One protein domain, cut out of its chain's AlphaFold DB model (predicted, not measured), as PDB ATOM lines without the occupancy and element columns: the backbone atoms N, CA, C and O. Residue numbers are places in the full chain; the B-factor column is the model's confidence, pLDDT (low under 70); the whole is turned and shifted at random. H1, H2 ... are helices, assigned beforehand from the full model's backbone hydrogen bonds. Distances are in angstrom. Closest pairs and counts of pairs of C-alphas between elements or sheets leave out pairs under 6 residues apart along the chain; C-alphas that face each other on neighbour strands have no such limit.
ATOM      1  N   LYS A 250     -63.636  61.118 213.410       79.31
ATOM      2  CA  LYS A 250     -64.369  62.343 213.710       79.31
ATOM      3  C   LYS A 250     -65.752  62.218 213.071       79.31
ATOM      4  O   LYS A 250     -65.853  61.894 211.891       79.31
ATOM      5  N   ALA A 251     -66.793  62.440 213.860       83.31
ATOM      6  CA  ALA A 251     -68.158  62.396 213.371       83.31
ATOM      7  C   ALA A 251     -68.445  63.603 212.471       83.31
ATOM      8  O   ALA A 251     -67.957  64.707 212.735       83.31
ATOM      9  N   ASP A 252     -69.250  63.394 211.429       88.56
ATOM     10  CA  ASP A 252     -69.759  64.500 210.627       88.56
ATOM     11  C   ASP A 252     -70.784  65.296 211.447       88.56
ATOM     12  O   ASP A 252     -71.868  64.817 211.797       88.56
ATOM     13  N   GLU A 253     -70.409  66.528 211.784       89.12
ATOM     14  CA  GLU A 253     -71.222  67.458 212.564       89.12
ATOM     15  C   GLU A 253     -72.552  67.780 211.855       89.12
ATOM     16  O   GLU A 253     -73.567  67.959 212.529       89.12
ATOM     17  N   LEU A 254     -72.585  67.806 210.514       90.19
ATOM     18  CA  LEU A 254     -73.804  68.081 209.742       90.19
ATOM     19  C   LEU A 254     -74.798  66.922 209.823       90.19
ATOM     20  O   LEU A 254     -75.991  67.153 210.024       90.19
ATOM     21  N   GLU A 255     -74.317  65.684 209.753       89.94
ATOM     22  CA  GLU A 255     -75.170  64.507 209.919       89.94
ATOM     23  C   GLU A 255     -75.786  64.448 211.321       89.94
ATOM     24  O   GLU A 255     -76.979  64.164 211.468       89.94
ATOM     25  N   ILE A 256     -75.002  64.771 212.358       91.25
ATOM     26  CA  ILE A 256     -75.515  64.890 213.730       91.25
ATOM     27  C   ILE A 256     -76.616  65.956 213.781       91.25
ATOM     28  O   ILE A 256     -77.698  65.685 214.303       91.25
ATOM     29  N   ILE A 257     -76.384  67.143 213.201       92.50
ATOM     30  CA  ILE A 257     -77.380  68.227 213.139       92.50
ATOM     31  C   ILE A 257     -78.678  67.752 212.475       92.50
ATOM     32  O   ILE A 257     -79.762  68.034 212.991       92.50
ATOM     33  N   GLU A 258     -78.600  67.040 211.349       92.56
ATOM     34  CA  GLU A 258     -79.781  66.500 210.668       92.56
ATOM     35  C   GLU A 258     -80.569  65.541 211.561       92.56
ATOM     36  O   GLU A 258     -81.789  65.670 211.689       92.56
ATOM     37  N   GLY A 259     -79.873  64.611 212.220       91.81
ATOM     38  CA  GLY A 259     -80.480  63.675 213.163       91.81
ATOM     39  C   GLY A 259     -81.200  64.389 214.306       91.81
ATOM     40  O   GLY A 259     -82.346  64.074 214.625       91.81
ATOM     41  N   VAL A 260     -80.564  65.410 214.877       93.06
ATOM     42  CA  VAL A 260     -81.136  66.204 215.971       93.06
ATOM     43  C   VAL A 260     -82.376  66.975 215.519       93.06
ATOM     44  O   VAL A 260     -83.400  66.956 216.207       93.06
ATOM     45  N   LYS A 261     -82.332  67.597 214.334       91.94
ATOM     46  CA  LYS A 261     -83.484  68.307 213.753       91.94
ATOM     47  C   LYS A 261     -84.666  67.366 213.514       91.94
ATOM     48  O   LYS A 261     -85.798  67.727 213.827       91.94
ATOM     49  N   MET A 262     -84.420  66.146 213.026       91.75
ATOM     50  CA  MET A 262     -85.467  65.128 212.845       91.75
ATOM     51  C   MET A 262     -86.148  64.729 214.161       91.75
ATOM     52  O   MET A 262     -87.330  64.389 214.166       91.75
ATOM     53  N   ALA A 263     -85.412  64.755 215.273       90.50
ATOM     54  CA  ALA A 263     -85.951  64.501 216.607       90.50
ATOM     55  C   ALA A 263     -86.660  65.723 217.225       90.50
ATOM     56  O   ALA A 263     -87.291  65.588 218.273       90.50
ATOM     57  N   GLY A 264     -86.570  66.901 216.594       89.56
ATOM     58  CA  GLY A 264     -87.077  68.164 217.134       89.56
ATOM     59  C   GLY A 264     -86.225  68.741 218.271       89.56
ATOM     60  O   GLY A 264     -86.741  69.510 219.078       89.56
ATOM     61  N   GLY A 265     -84.950  68.344 218.366       88.12
ATOM     62  CA  GLY A 265     -84.003  68.854 219.358       88.12
ATOM     63  C   GLY A 265     -83.251  70.104 218.890       88.12
ATOM     64  O   GLY A 265     -83.296  70.477 217.718       88.12
ATOM     65  N   ASP A 266     -82.523  70.735 219.812       91.00
ATOM     66  CA  ASP A 266     -81.619  71.853 219.513       91.00
ATOM     67  C   ASP A 266     -80.244  71.321 219.060       91.00
ATOM     68  O   ASP A 266     -79.546  70.693 219.864       91.00
ATOM     69  N   PRO A 267     -79.819  71.570 217.807       92.19
ATOM     70  CA  PRO A 267     -78.568  71.025 217.289       92.19
ATOM     71  C   PRO A 267     -77.321  71.505 218.033       92.19
ATOM     72  O   PRO A 267     -76.400  70.719 218.226       92.19
ATOM     73  N   CYS A 268     -77.283  72.761 218.484       91.81
ATOM     74  CA  CYS A 268     -76.100  73.304 219.153       91.81
ATOM     75  C   CYS A 268     -75.970  72.769 220.575       91.81
ATOM     76  O   CYS A 268     -74.857  72.528 221.039       91.81
ATOM     77  N   HIS A 269     -77.099  72.528 221.243       91.06
ATOM     78  CA  HIS A 269     -77.112  71.834 222.524       91.06
ATOM     79  C   HIS A 269     -76.557  70.417 222.390       91.06
ATOM     80  O   HIS A 269     -75.634  70.053 223.116       91.06
ATOM     81  N   ILE A 270     -77.063  69.641 221.430       91.94
ATOM     82  CA  ILE A 270     -76.621  68.257 221.267       91.94
ATOM     83  C   ILE A 270     -75.162  68.195 220.812       91.94
ATOM     84  O   ILE A 270     -74.393  67.444 221.396       91.94
ATOM     85  N   LEU A 271     -74.721  69.027 219.865       91.31
ATOM     86  CA  LEU A 271     -73.301  69.088 219.496       91.31
ATOM     87  C   LEU A 271     -72.403  69.448 220.686       91.31
ATOM     88  O   LEU A 271     -71.341  68.848 220.850       91.31
ATOM     89  N   ALA A 272     -72.831  70.389 221.534       89.19
ATOM     90  CA  ALA A 272     -72.107  70.758 222.745       89.19
ATOM     91  C   ALA A 272     -71.963  69.582 223.721       89.19
ATOM     92  O   ALA A 272     -70.862  69.365 224.238       89.19
ATOM     93  N   PHE A 273     -73.036  68.810 223.899       87.69
ATOM     94  CA  PHE A 273     -73.043  67.575 224.677       87.69
ATOM     95  C   PHE A 273     -72.103  66.521 224.068       87.69
ATOM     96  O   PHE A 273     -71.172  66.066 224.722       87.69
ATOM     97  N   CYS A 274     -72.249  66.193 222.781       87.00
ATOM     98  CA  CYS A 274     -71.424  65.186 222.101       87.00
ATOM     99  C   CYS A 274     -69.925  65.561 222.094       87.00
ATOM    100  O   CYS A 274     -69.043  64.708 222.235       87.00
ATOM    101  N   GLN A 275     -69.614  66.858 221.983       83.75
ATOM    102  CA  GLN A 275     -68.257  67.383 222.126       83.75
ATOM    103  C   GLN A 275     -67.707  67.197 223.545       83.75
ATOM    104  O   GLN A 275     -66.517  66.923 223.688       83.75
ATOM    105  N   HIS A 276     -68.534  67.348 224.580       80.62
ATOM    106  CA  HIS A 276     -68.118  67.093 225.958       80.62
ATOM    107  C   HIS A 276     -67.881  65.599 226.212       80.62
ATOM    108  O   HIS A 276     -66.824  65.228 226.714       80.62
ATOM    109  N   GLU A 277     -68.823  64.751 225.794       76.00
ATOM    110  CA  GLU A 277     -68.799  63.311 226.070       76.00
ATOM    111  C   GLU A 277     -67.667  62.576 225.345       76.00
ATOM    112  O   GLU A 277     -66.982  61.733 225.927       76.00
ATOM    113  N   THR A 278     -67.462  62.862 224.056       76.94
ATOM    114  CA  THR A 278     -66.524  62.083 223.224       76.94
ATOM    115  C   THR A 278     -65.520  62.935 222.457       76.94
ATOM    116  O   THR A 278     -64.546  62.407 221.900       76.94
ATOM    117  N   GLY A 279     -65.724  64.253 222.420       79.06
ATOM    118  CA  GLY A 279     -65.026  65.138 221.494       79.06
ATOM    119  C   GLY A 279     -65.496  64.973 220.049       79.06
ATOM    120  O   GLY A 279     -64.665  65.082 219.149       79.06
ATOM    121  N   LEU A 280     -66.783  64.660 219.830       79.50
ATOM    122  CA  LEU A 280     -67.374  64.383 218.511       79.50
ATOM    123  C   LEU A 280     -66.689  63.226 217.769       79.50
ATOM    124  O   LEU A 280     -66.439  63.291 216.564       79.50
ATOM    125  N   ARG A 281     -66.358  62.155 218.492       80.94
ATOM    126  CA  ARG A 281     -65.702  60.975 217.919       80.94
ATOM    127  C   ARG A 281     -66.602  59.763 218.016       80.94
ATOM    128  O   ARG A 281     -67.198  59.510 219.057       80.94
ATOM    129  N   MET A 282     -66.650  58.975 216.951       81.56
ATOM    130  CA  MET A 282     -67.403  57.727 216.930       81.56
ATOM    131  C   MET A 282     -66.640  56.652 217.713       81.56
ATOM    132  O   MET A 282     -65.785  55.953 217.176       81.56
ATOM    133  N   ILE A 283     -66.908  56.571 219.018       79.31
ATOM    134  CA  ILE A 283     -66.224  55.668 219.955       79.31
ATOM    135  C   ILE A 283     -67.230  54.914 220.818       79.31
ATOM    136  O   ILE A 283     -68.392  55.300 220.911       79.31
ATOM    137  N   TRP A 284     -66.790  53.854 221.486       77.81
ATOM    138  CA  TRP A 284     -67.543  53.272 222.594       77.81
ATOM    139  C   TRP A 284     -66.975  53.725 223.936       77.81
ATOM    140  O   TRP A 284     -65.789  54.049 224.065       77.81
ATOM    141  N   ASN A 285     -67.822  53.745 224.958       64.94
ATOM    142  CA  ASN A 285     -67.403  54.128 226.292       64.94
ATOM    143  C   ASN A 285     -66.458  53.081 226.891       64.94
ATOM    144  O   ASN A 285     -66.691  51.874 226.869       64.94
ATOM    145  N   GLY A 286     -65.330  53.558 227.406       52.84
ATOM    146  CA  GLY A 286     -64.243  52.696 227.838       52.84
ATOM    147  C   GLY A 286     -63.075  52.638 226.861       52.84
ATOM    148  O   GLY A 286     -62.051  52.067 227.194       52.84
ATOM    149  N   TRP A 287     -63.126  53.310 225.718       47.16
ATOM    150  CA  TRP A 287     -61.900  53.594 224.979       47.16
ATOM    151  C   TRP A 287     -60.962  54.539 225.780       47.16
ATOM    152  O   TRP A 287     -61.457  55.491 226.390       47.16
ATOM    153  N   PRO A 288     -59.627  54.330 225.824       45.12
ATOM    154  CA  PRO A 288     -58.865  53.197 225.283       45.12
ATOM    155  C   PRO A 288     -58.671  52.041 226.291       45.12
ATOM    156  O   PRO A 288     -57.955  51.092 225.997       45.12
ATOM    157  N   LYS A 289     -59.233  52.136 227.503       44.00
ATOM    158  CA  LYS A 289     -58.871  51.297 228.661       44.00
ATOM    159  C   LYS A 289     -59.746  50.046 228.887       44.00
ATOM    160  O   LYS A 289     -59.348  49.197 229.674       44.00
ATOM    161  N   ASN A 290     -60.885  49.905 228.211       52.12
ATOM    162  CA  ASN A 290     -61.849  48.812 228.365       52.12
ATOM    163  C   ASN A 290     -62.082  48.069 227.041       52.12
ATOM    164  O   ASN A 290     -62.170  48.697 225.976       52.12
ATOM    165  N   PRO A 291     -62.263  46.739 227.104       62.03
ATOM    166  CA  PRO A 291     -62.567  45.929 225.934       62.03
ATOM    167  C   PRO A 291     -63.937  46.294 225.342       62.03
ATOM    168  O   PRO A 291     -64.897  46.544 226.071       62.03
ATOM    169  N   LYS A 292     -64.034  46.264 224.005       69.12
ATOM    170  CA  LYS A 292     -65.264  46.521 223.224       69.12
ATOM    171  C   LYS A 292     -66.476  45.747 223.761       69.12
ATOM    172  O   LYS A 292     -67.579  46.274 223.806       69.12
ATOM    173  N   THR A 293     -66.252  44.517 224.215       69.75
ATOM    174  CA  THR A 293     -67.274  43.599 224.736       69.75
ATOM    175  C   THR A 293     -67.965  44.082 226.012       69.75
ATOM    176  O   THR A 293     -69.083  43.653 226.281       69.75
ATOM    177  N   ASP A 294     -67.326  44.961 226.791       70.50
ATOM    178  CA  ASP A 294     -67.872  45.497 228.045       70.50
ATOM    179  C   ASP A 294     -68.422  46.922 227.923       70.50
ATOM    180  O   ASP A 294     -68.912  47.490 228.905       70.50
ATOM    181  N   ALA A 295     -68.373  47.494 226.722       75.88
ATOM    182  CA  ALA A 295     -68.919  48.812 226.460       75.88
ATOM    183  C   ALA A 295     -70.452  48.799 226.486       75.88
ATOM    184  O   ALA A 295     -71.086  47.842 226.042       75.88
ATOM    185  N   PHE A 296     -71.041  49.878 226.992       79.38
ATOM    186  CA  PHE A 296     -72.489  50.070 227.118       79.38
ATOM    187  C   PHE A 296     -72.996  51.340 226.422       79.38
ATOM    188  O   PHE A 296     -74.197  51.459 226.220       79.38
ATOM    189  N   SER A 297     -72.113  52.249 225.996       82.25
ATOM    190  CA  SER A 297     -72.463  53.464 225.250       82.25
ATOM    191  C   SER A 297     -71.619  53.626 223.989       82.25
ATOM    192  O   SER A 297     -70.441  53.269 223.993       82.25
ATOM    193  N   PHE A 298     -72.209  54.177 222.921       86.50
ATOM    194  CA  PHE A 298     -71.633  54.156 221.569       86.50
ATOM    195  C   PHE A 298     -71.867  55.451 220.770       86.50
ATOM    196  O   PHE A 298     -72.905  56.104 220.889       86.50
ATOM    197  N   GLY A 299     -70.912  55.778 219.899       85.62
ATOM    198  CA  GLY A 299     -70.940  56.894 218.949       85.62
ATOM    199  C   GLY A 299     -70.573  58.254 219.549       85.62
ATOM    200  O   GLY A 299     -70.201  58.351 220.716       85.62
ATOM    201  N   ALA A 300     -70.681  59.309 218.737       84.88
ATOM    202  CA  ALA A 300     -70.259  60.678 219.067       84.88
ATOM    203  C   ALA A 300     -70.925  61.288 220.306       84.88
ATOM    204  O   ALA A 300     -70.370  62.190 220.927       84.88
ATOM    205  N   CYS A 301     -72.100  60.807 220.679       85.62
ATOM    206  CA  CYS A 301     -72.900  61.337 221.771       85.62
ATOM    207  C   CYS A 301     -73.065  60.327 222.915       85.62
ATOM    208  O   CYS A 301     -74.000  60.450 223.695       85.62
ATOM    209  N   SER A 302     -72.195  59.309 223.000       80.31
ATOM    210  CA  SER A 302     -72.197  58.303 224.076       80.31
ATOM    211  C   SER A 302     -73.576  57.659 224.295       80.31
ATOM    212  O   SER A 302     -74.126  57.618 225.397       80.31
ATOM    213  N   GLY A 303     -74.161  57.133 223.220       82.25
ATOM    214  CA  GLY A 303     -75.500  56.573 223.266       82.25
ATOM    215  C   GLY A 303     -75.580  55.266 224.062       82.25
ATOM    216  O   GLY A 303     -75.094  54.247 223.582       82.25
ATOM    217  N   ASP A 304     -76.207  55.290 225.245       82.25
ATOM    218  CA  ASP A 304     -76.320  54.148 226.171       82.25
ATOM    219  C   ASP A 304     -77.352  53.096 225.705       82.25
ATOM    220  O   ASP A 304     -78.541  53.401 225.547       82.25
ATOM    221  N   LEU A 305     -76.901  51.847 225.524       81.50
ATOM    222  CA  LEU A 305     -77.711  50.697 225.106       81.50
ATOM    223  C   LEU A 305     -78.815  50.344 226.108       81.50
ATOM    224  O   LEU A 305     -79.857  49.802 225.726       81.50
ATOM    225  N   LYS A 306     -78.639  50.681 227.389       76.12
ATOM    226  CA  LYS A 306     -79.610  50.397 228.451       76.12
ATOM    227  C   LYS A 306     -80.993  50.975 228.147       76.12
ATOM    228  O   LYS A 306     -81.998  50.392 228.552       76.12
ATOM    229  N   PHE A 307     -81.068  52.100 227.435       77.62
ATOM    230  CA  PHE A 307     -82.335  52.781 227.152       77.62
ATOM    231  C   PHE A 307     -82.951  52.417 225.788       77.62
ATOM    232  O   PHE A 307     -84.039  52.903 225.459       77.62
ATOM    233  N   ILE A 308     -82.317  51.540 225.005       81.38
ATOM    234  CA  ILE A 308     -82.748  51.148 223.644       81.38
ATOM    235  C   ILE A 308     -82.967  49.638 223.482       81.38
ATOM    236  O   ILE A 308     -82.819  49.073 222.396       81.38
ATOM    237  N   GLN A 309     -83.401  48.993 224.566       82.50
ATOM    238  CA  GLN A 309     -83.935  47.631 224.528       82.50
ATOM    239  C   GLN A 309     -85.104  47.508 223.544       82.50
ATOM    240  O   GLN A 309     -85.814  48.480 223.270       82.50
ATOM    241  N   ASP A 310     -85.319  46.300 223.027       84.19
ATOM    242  CA  ASP A 310     -86.456  46.017 222.155       84.19
ATOM    243  C   ASP A 310     -87.768  46.462 222.810       84.19
ATOM    244  O   ASP A 310     -88.017  46.225 223.991       84.19
ATOM    245  N   ASN A 311     -88.611  47.144 222.032       84.38
ATOM    246  CA  ASN A 311     -89.874  47.738 222.484       84.38
ATOM    247  C   ASN A 311     -89.772  48.895 223.490       84.38
ATOM    248  O   ASN A 311     -90.825  49.419 223.889       84.38
ATOM    249  N   SER A 312     -88.570  49.373 223.831       84.62
ATOM    250  CA  SER A 312     -88.434  50.602 224.614       84.62
ATOM    251  C   SER A 312     -89.039  51.809 223.868       84.62
ATOM    252  O   SER A 312     -89.154  51.806 222.635       84.62
ATOM    253  N   PRO A 313     -89.442  52.878 224.581       87.75
ATOM    254  CA  PRO A 313     -89.935  54.097 223.939       87.75
ATOM    255  C   PRO A 313     -88.947  54.695 222.927       87.75
ATOM    256  O   PRO A 313     -89.374  55.201 221.888       87.75
ATOM    257  N   ASN A 314     -87.643  54.616 223.207       88.56
ATOM    258  CA  ASN A 314     -86.603  55.135 222.319       88.56
ATOM    259  C   ASN A 314     -86.387  54.220 221.111       88.56
ATOM    260  O   ASN A 314     -86.297  54.721 219.994       88.56
ATOM    261  N   ASP A 315     -86.417  52.900 221.306       88.94
ATOM    262  CA  ASP A 315     -86.367  51.923 220.215       88.94
ATOM    263  C   ASP A 315     -87.529  52.115 219.223       88.94
ATOM    264  O   ASP A 315     -87.327  52.162 218.011       88.94
ATOM    265  N   LYS A 316     -88.754  52.345 219.718       90.50
ATOM    266  CA  LYS A 316     -89.920  52.643 218.862       90.50
ATOM    267  C   LYS A 316     -89.738  53.921 218.035       90.50
ATOM    268  O   LYS A 316     -90.132  53.952 216.869       90.50
ATOM    269  N   LYS A 317     -89.161  54.976 218.623       93.00
ATOM    270  CA  LYS A 317     -88.870  56.237 217.915       93.00
ATOM    271  C   LYS A 317     -87.794  56.040 216.846       93.00
ATOM    272  O   LYS A 317     -87.994  56.479 215.718       93.00
ATOM    273  N   LEU A 318     -86.709  55.338 217.179       93.38
ATOM    274  CA  LEU A 318     -85.616  55.031 216.253       93.38
ATOM    275  C   LEU A 318     -86.091  54.180 215.074       93.38
ATOM    276  O   LEU A 318     -85.833  54.542 213.930       93.38
ATOM    277  N   ARG A 319     -86.889  53.136 215.323       91.25
ATOM    278  CA  ARG A 319     -87.510  52.327 214.260       91.25
ATOM    279  C   ARG A 319     -88.414  53.139 213.343       91.25
ATOM    280  O   ARG A 319     -88.407  52.930 212.134       91.25
ATOM    281  N   LYS A 320     -89.191  54.071 213.902       94.12
ATOM    282  CA  LYS A 320     -90.057  54.952 213.108       94.12
ATOM    283  C   LYS A 320     -89.244  55.925 212.247       94.12
ATOM    284  O   LYS A 320     -89.640  56.197 211.120       94.12
ATOM    285  N   ALA A 321     -88.149  56.463 212.780       93.31
ATOM    286  CA  ALA A 321     -87.317  57.445 212.087       93.31
ATOM    287  C   ALA A 321     -86.364  56.815 211.057       93.31
ATOM    288  O   ALA A 321     -86.079  57.443 210.039       93.31
ATOM    289  N   PHE A 322     -85.899  55.585 211.296       93.62
ATOM    290  CA  PHE A 322     -84.876  54.913 210.488       93.62
ATOM    291  C   PHE A 322     -85.223  53.442 210.186       93.62
ATOM    292  O   PHE A 322     -84.450  52.549 210.533       93.62
ATOM    293  N   PRO A 323     -86.346  53.147 209.507       87.12
ATOM    294  CA  PRO A 323     -86.813  51.771 209.299       87.12
ATOM    295  C   PRO A 323     -85.868  50.889 208.460       87.12
ATOM    296  O   PRO A 323     -85.954  49.671 208.549       87.12
ATOM    297  N   GLY A 324     -84.987  51.481 207.643       84.88
ATOM    298  CA  GLY A 324     -84.016  50.756 206.807       84.88
ATOM    299  C   GLY A 324     -82.590  50.691 207.367       84.88
ATOM    300  O   GLY A 324     -81.740  50.056 206.757       84.88
ATOM    301  N   ILE A 325     -82.322  51.364 208.490       88.94
ATOM    302  CA  ILE A 325     -80.988  51.423 209.117       88.94
ATOM    303  C   ILE A 325     -81.035  50.809 210.521       88.94
ATOM    304  O   ILE A 325     -80.101  50.123 210.923       88.94
ATOM    305  N   TRP A 326     -82.117  51.035 211.274       90.62
ATOM    306  CA  TRP A 326     -82.267  50.514 212.630       90.62
ATOM    307  C   TRP A 326     -82.732  49.046 212.631       90.62
ATOM    308  O   TRP A 326     -83.660  48.719 211.884       90.62
ATOM    309  N   PRO A 327     -82.159  48.164 213.476       87.25
ATOM    310  CA  PRO A 327     -82.535  46.751 213.519       87.25
ATOM    311  C   PRO A 327     -84.029  46.507 213.838       87.25
ATOM    312  O   PRO A 327     -84.632  47.253 214.619       87.25
ATOM    313  N   PRO A 328     -84.656  45.463 213.254       83.69
ATOM    314  CA  PRO A 328     -86.027  45.071 213.572       83.69
ATOM    315  C   PRO A 328     -86.150  44.453 214.975       83.69
ATOM    316  O   PRO A 328     -85.178  43.991 215.568       83.69
ATOM    317  N   LEU A 329     -87.386  44.400 215.484       82.81
ATOM    318  CA  LEU A 329     -87.697  43.758 216.767       82.81
ATOM    319  C   LEU A 329     -87.276  42.290 216.794       82.81
ATOM    320  O   LEU A 329     -87.536  41.554 215.844       82.81
ATOM    321  N   GLY A 330     -86.726  41.855 217.926       75.25
ATOM    322  CA  GLY A 330     -86.338  40.472 218.166       75.25
ATOM    323  C   GLY A 330     -84.932  40.127 217.682       75.25
ATOM    324  O   GLY A 330     -84.475  39.024 217.968       75.25
ATOM    325  N   LYS A 331     -84.250  41.038 216.973       77.94
ATOM    326  CA  LYS A 331     -82.909  40.794 216.423       77.94
ATOM    327  C   LYS A 331     -81.812  40.837 217.491       77.94
ATOM    328  O   LYS A 331     -80.877  40.051 217.428       77.94
ATOM    329  N   ASP A 332     -82.003  41.671 218.511       71.62
ATOM    330  CA  ASP A 332     -81.060  41.908 219.609       71.62
ATOM    331  C   ASP A 332     -81.767  41.778 220.978       71.62
ATOM    332  O   ASP A 332     -81.676  42.691 221.793       71.62
ATOM    333  N   ASN A 333     -82.583  40.739 221.222       67.94
ATOM    334  CA  ASN A 333     -83.526  40.722 222.360       67.94
ATOM    335  C   ASN A 333     -82.964  40.121 223.668       67.94
ATOM    336  O   ASN A 333     -83.011  38.900 223.842       67.94
ATOM    337  N   PRO A 334     -82.594  40.937 224.671       62.06
ATOM    338  CA  PRO A 334     -82.602  40.512 226.053       62.06
ATOM    339  C   PRO A 334     -83.946  40.921 226.676       62.06
ATOM    340  O   PRO A 334     -84.172  42.085 227.007       62.06
ATOM    341  N   SER A 335     -84.856  39.961 226.865       55.91
ATOM    342  CA  SER A 335     -86.080  40.160 227.648       55.91
ATOM    343  C   SER A 335     -85.716  40.323 229.129       55.91
ATOM    344  O   SER A 335     -85.800  39.376 229.911       55.91
ATOM    345  N   LEU A 336     -85.228  41.504 229.506       54.62
ATOM    346  CA  LEU A 336     -84.761  41.795 230.856       54.62
ATOM    347  C   LEU A 336     -85.824  42.575 231.640       54.62
ATOM    348  O   LEU A 336     -86.458  43.484 231.101       54.62
ATOM    349  N   PRO A 337     -86.039  42.250 232.928       51.19
ATOM    350  CA  PRO A 337     -86.924  43.033 233.776       51.19
ATOM    351  C   PRO A 337     -86.397  44.476 233.938       51.19
ATOM    352  O   PRO A 337     -85.182  44.681 233.885       51.19
ATOM    353  N   PRO A 338     -87.267  45.474 234.217       48.41
ATOM    354  CA  PRO A 338     -86.962  46.919 234.142       48.41
ATOM    355  C   PRO A 338     -85.786  47.427 234.998       48.41
ATOM    356  O   PRO A 338     -85.391  48.587 234.892       48.41
ATOM    357  N   PHE A 339     -85.237  46.578 235.867       46.41
ATOM    358  CA  PHE A 339     -84.218  46.913 236.857       46.41
ATOM    359  C   PHE A 339     -82.920  46.104 236.696       46.41
ATOM    360  O   PHE A 339     -81.989  46.299 237.479       46.41
ATOM    361  N   ALA A 340     -82.831  45.197 235.715       46.09
ATOM    362  CA  ALA A 340     -81.742  44.229 235.630       46.09
ATOM    363  C   ALA A 340     -80.791  44.468 234.447       46.09
ATOM    364  O   ALA A 340     -81.181  44.419 233.289       46.09
ATOM    365  N   GLN A 341     -79.516  44.598 234.829       52.91
ATOM    366  CA  GLN A 341     -78.287  44.342 234.074       52.91
ATOM    367  C   GLN A 341     -77.864  45.376 233.022       52.91
ATOM    368  O   GLN A 341     -78.629  45.862 232.198       52.91
ATOM    369  N   LYS A 342     -76.578  45.739 233.109       63.81
ATOM    370  CA  LYS A 342     -75.870  46.541 232.114       63.81
ATOM    371  C   LYS A 342     -75.977  45.813 230.776       63.81
ATOM    372  O   LYS A 342     -75.404  44.737 230.649       63.81
ATOM    373  N   VAL A 343     -76.704  46.394 229.829       71.88
ATOM    374  CA  VAL A 343     -76.723  45.921 228.445       71.88
ATOM    375  C   VAL A 343     -75.405  46.348 227.810       71.88
ATOM    376  O   VAL A 343     -75.079  47.535 227.802       71.88
ATOM    377  N   ARG A 344     -74.621  45.377 227.351       78.12
ATOM    378  CA  ARG A 344     -73.294  45.571 226.761       78.12
ATOM    379  C   ARG A 344     -73.331  45.366 225.252       78.12
ATOM    380  O   ARG A 344     -74.309  44.862 224.710       78.12
ATOM    381  N   TYR A 345     -72.226  45.701 224.586       79.12
ATOM    382  CA  TYR A 345     -72.028  45.471 223.153       79.12
ATOM    383  C   TYR A 345     -72.460  44.065 222.716       79.12
ATOM    384  O   TYR A 345     -73.223  43.928 221.770       79.12
ATOM    385  N   ASN A 346     -72.015  43.026 223.433       79.56
ATOM    386  CA  ASN A 346     -72.313  41.632 223.084       79.56
ATOM    387  C   ASN A 346     -73.806  41.277 223.175       79.56
ATOM    388  O   ASN A 346     -74.217  40.282 222.588       79.56
ATOM    389  N   ASP A 347     -74.596  42.063 223.908       80.25
ATOM    390  CA  ASP A 347     -76.030  41.829 224.073       80.25
ATOM    391  C   ASP A 347     -76.842  42.459 222.923       80.25
ATOM    392  O   ASP A 347     -77.951  42.008 222.647       80.25
ATOM    393  N   MET A 348     -76.311  43.503 222.266       84.56
ATOM    394  CA  MET A 348     -76.962  44.223 221.157       84.56
ATOM    395  C   MET A 348     -75.942  44.754 220.126       84.56
ATOM    396  O   MET A 348     -75.800  45.976 219.964       84.56
ATOM    397  N   PRO A 349     -75.196  43.871 219.442       83.25
ATOM    398  CA  PRO A 349     -74.075  44.279 218.598       83.25
ATOM    399  C   PRO A 349     -74.519  45.136 217.410       83.25
ATOM    400  O   PRO A 349     -73.842  46.104 217.072       83.25
ATOM    401  N   GLU A 350     -75.678  44.854 216.815       86.19
ATOM    402  CA  GLU A 350     -76.122  45.573 215.622       86.19
ATOM    403  C   GLU A 350     -76.581  46.996 215.930       86.19
ATOM    404  O   GLU A 350     -76.189  47.942 215.247       86.19
ATOM    405  N   LYS A 351     -77.360  47.185 217.002       88.62
ATOM    406  CA  LYS A 351     -77.712  48.531 217.485       88.62
ATOM    407  C   LYS A 351     -76.470  49.341 217.845       88.62
ATOM    408  O   LYS A 351     -76.393  50.525 217.510       88.62
ATOM    409  N   ALA A 352     -75.490  48.717 218.501       87.75
ATOM    410  CA  ALA A 352     -74.231  49.371 218.838       87.75
ATOM    411  C   ALA A 352     -73.443  49.780 217.582       87.75
ATOM    412  O   ALA A 352     -72.941  50.899 217.505       87.75
ATOM    413  N   GLU A 353     -73.377  48.913 216.571       85.25
ATOM    414  CA  GLU A 353     -72.721  49.203 215.293       85.25
ATOM    415  C   GLU A 353     -73.409  50.318 214.513       85.25
ATOM    416  O   GLU A 353     -72.729  51.183 213.958       85.25
ATOM    417  N   VAL A 354     -74.742  50.368 214.517       88.50
ATOM    418  CA  VAL A 354     -75.478  51.482 213.911       88.50
ATOM    419  C   VAL A 354     -75.098  52.798 214.590       88.50
ATOM    420  O   VAL A 354     -74.788  53.764 213.894       88.50
ATOM    421  N   LEU A 355     -75.045  52.835 215.925       89.25
ATOM    422  CA  LEU A 355     -74.643  54.030 216.673       89.25
ATOM    423  C   LEU A 355     -73.171  54.412 216.470       89.25
ATOM    424  O   LEU A 355     -72.864  55.599 216.538       89.25
ATOM    425  N   LEU A 356     -72.279  53.448 216.220       86.38
ATOM    426  CA  LEU A 356     -70.856  53.683 215.931       86.38
ATOM    427  C   LEU A 356     -70.594  54.160 214.501       86.38
ATOM    428  O   LEU A 356     -69.610  54.854 214.277       86.38
ATOM    429  N   ASN A 357     -71.449  53.810 213.544       85.19
ATOM    430  CA  ASN A 357     -71.187  54.078 212.129       85.19
ATOM    431  C   ASN A 357     -72.118  55.128 211.510       85.19
ATOM    432  O   ASN A 357     -71.864  55.566 210.396       85.19
ATOM    433  N   ASN A 358     -73.177  55.549 212.212       89.69
ATOM    434  CA  ASN A 358     -74.157  56.505 211.690       89.69
ATOM    435  C   ASN A 358     -74.283  57.723 212.621       89.69
ATOM    436  O   ASN A 358     -75.131  57.722 213.524       89.69
ATOM    437  N   PRO A 359     -73.482  58.784 212.401       90.00
ATOM    438  CA  PRO A 359     -73.562  60.038 213.155       90.00
ATOM    439  C   PRO A 359     -74.978  60.618 213.200       90.00
ATOM    440  O   PRO A 359     -75.433  61.060 214.255       90.00
ATOM    441  N   ARG A 360     -75.726  60.524 212.094       92.56
ATOM    442  CA  ARG A 360     -77.131  60.954 212.028       92.56
ATOM    443  C   ARG A 360     -78.047  60.214 213.000       92.56
ATOM    444  O   ARG A 360     -78.844  60.838 213.699       92.56
ATOM    445  N   VAL A 361     -77.943  58.887 213.068       92.69
ATOM    446  CA  VAL A 361     -78.751  58.082 214.000       92.69
ATOM    447  C   VAL A 361     -78.323  58.360 215.441       92.69
ATOM    448  O   VAL A 361     -79.172  58.486 216.320       92.69
ATOM    449  N   ASN A 362     -77.018  58.529 215.676       92.06
ATOM    450  CA  ASN A 362     -76.474  58.858 216.989       92.06
ATOM    451  C   ASN A 362     -76.960  60.230 217.497       92.06
ATOM    452  O   ASN A 362     -77.413  60.334 218.635       92.06
ATOM    453  N   GLY A 363     -76.967  61.251 216.632       92.25
ATOM    454  CA  GLY A 363     -77.507  62.578 216.933       92.25
ATOM    455  C   GLY A 363     -79.015  62.566 217.196       92.25
ATOM    456  O   GLY A 363     -79.479  63.172 218.162       92.25
ATOM    457  N   TYR A 364     -79.787  61.819 216.395       94.38
ATOM    458  CA  TYR A 364     -81.217  61.617 216.656       94.38
ATOM    459  C   TYR A 364     -81.446  60.958 218.019       94.38
ATOM    460  O   TYR A 364     -82.302  61.401 218.785       94.38
ATOM    461  N   TYR A 365     -80.673  59.912 218.329       93.06
ATOM    462  CA  TYR A 365     -80.770  59.213 219.602       93.06
ATOM    463  C   TYR A 365     -80.473  60.143 220.784       93.06
ATOM    464  O   TYR A 365     -81.284  60.219 221.706       93.06
ATOM    465  N   ALA A 366     -79.378  60.903 220.714       90.25
ATOM    466  CA  ALA A 366     -78.996  61.866 221.742       90.25
ATOM    467  C   ALA A 366     -80.097  62.909 221.999       90.25
ATOM    468  O   ALA A 366     -80.442  63.201 223.144       90.25
ATOM    469  N   ALA A 367     -80.716  63.422 220.933       90.94
ATOM    470  CA  ALA A 367     -81.813  64.376 221.043       90.94
ATOM    471  C   ALA A 367     -83.042  63.790 221.759       90.94
ATOM    472  O   ALA A 367     -83.637  64.449 222.611       90.94
ATOM    473  N   ILE A 368     -83.422  62.540 221.464       88.94
ATOM    474  CA  ILE A 368     -84.566  61.908 222.139       88.94
ATOM    475  C   ILE A 368     -84.241  61.413 223.555       88.94
ATOM    476  O   ILE A 368     -85.178  61.248 224.341       88.94
ATOM    477  N   SER A 369     -82.966  61.164 223.882       81.75
ATOM    478  CA  SER A 369     -82.534  60.669 225.194       81.75
ATOM    479  C   SER A 369     -82.325  61.788 226.212       81.75
ATOM    480  O   SER A 369     -82.727  61.632 227.363       81.75
ATOM    481  N   ILE A 370     -81.744  62.918 225.799       78.44
ATOM    482  CA  ILE A 370     -81.504  64.076 226.679       78.44
ATOM    483  C   ILE A 370     -82.809  64.859 226.903       78.44
ATOM    484  O   ILE A 370     -83.026  65.441 227.964       78.44
ATOM    485  N   GLY A 371     -83.754  64.792 225.960       73.75
ATOM    486  CA  GLY A 371     -85.079  65.387 226.108       73.75
ATOM    487  C   GLY A 371     -85.100  66.867 225.725       73.75
ATOM    488  O   GLY A 371     -84.718  67.226 224.615       73.75
TER     489      GLY A 371
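What this domain is: This is residues 250 to 371 of the 505 residues of an uncharacterized protein of Parcubacteria group bacterium ADurb.Bin192 (UniProt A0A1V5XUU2). Helix H5 runs through the middle, with H1 crossing closely over one side of it, H3 packing on another side, and H4 making a corner with its first turns. H2 folds back from H1 across a tight link, and two long stretches with no named element, residues 278 to 312 and 322 to 348, fill out the rest of the rounded shape. The printed part has 122 residues with five named helices, H1 to H5 in chain order, and no named strand; the class is all helix, though under half of the residues, 51 of 122, are in named elements. It is compact, with a radius of gyration of the C-alphas of 13.3 A and spans of 35 by 35 by 25 A.

How they stand to each other: H1, residues 253 to 262, touches H2, residues 267 to 277, at a steep tilt of 56 degrees, opposite ways; their closest C-alphas, of Ile 257 and Pro 267, are 5.1 A apart. H1 also touches H5, residues 359 to 370, at a steep tilt of 51 degrees, the same way, with the closest C-alphas, of Gly 259 and Tyr 364, 4.1 A apart. H2 and H5 only just touch, with 3 pairs of C-alphas within 8 A, through residues 363 to 367 of H5 alone; they are about perpendicular at 87 degrees, and their closest C-alphas, of Ile 270 and Ala 367, are 6.5 A apart. H3, residues 313 to 321, touches H5, opposite ways at a tilt of 35.4 degrees, only just steep; the closest C-alphas, of Asn 314 and Ile 368, are 7.1 A apart. H1 and H3 are close but not clearly touching. H4, residues 349 to 357, and H5 touch only at the corner, where the C-alphas of Leu 355 and Asn 362 come closest, 5.2 A. H4 is apart from H1, H2 and H3. In all five helices every O i to N i+4 pair is within hydrogen-bond range.

Where its parts are: H1 begins at C-alpha 253, at (-71.222, 67.458, 212.564), and is 14.4 A long. H2 measures 15.2 A, H3 12.6 A and H4 12.1 A. H5, the longest by residues, measures 16.2 A and ends at C-alpha 370, at (-81.504, 64.076, 226.679). Residues 297 to 298 pair antiparallel with residues 303 to 304.

The domain as a whole: The two C-alphas farthest apart, of Leu 254 and Pro 337, are 37.1 A apart. The printed part has no cut. The links H2 to H3 and H3 to H4 are long; H1 to H2 and H4 to H5 are tight. The mean pLDDT of the printed part is 81.0, and residues 285 to 293 and 333 to 342 are under 70.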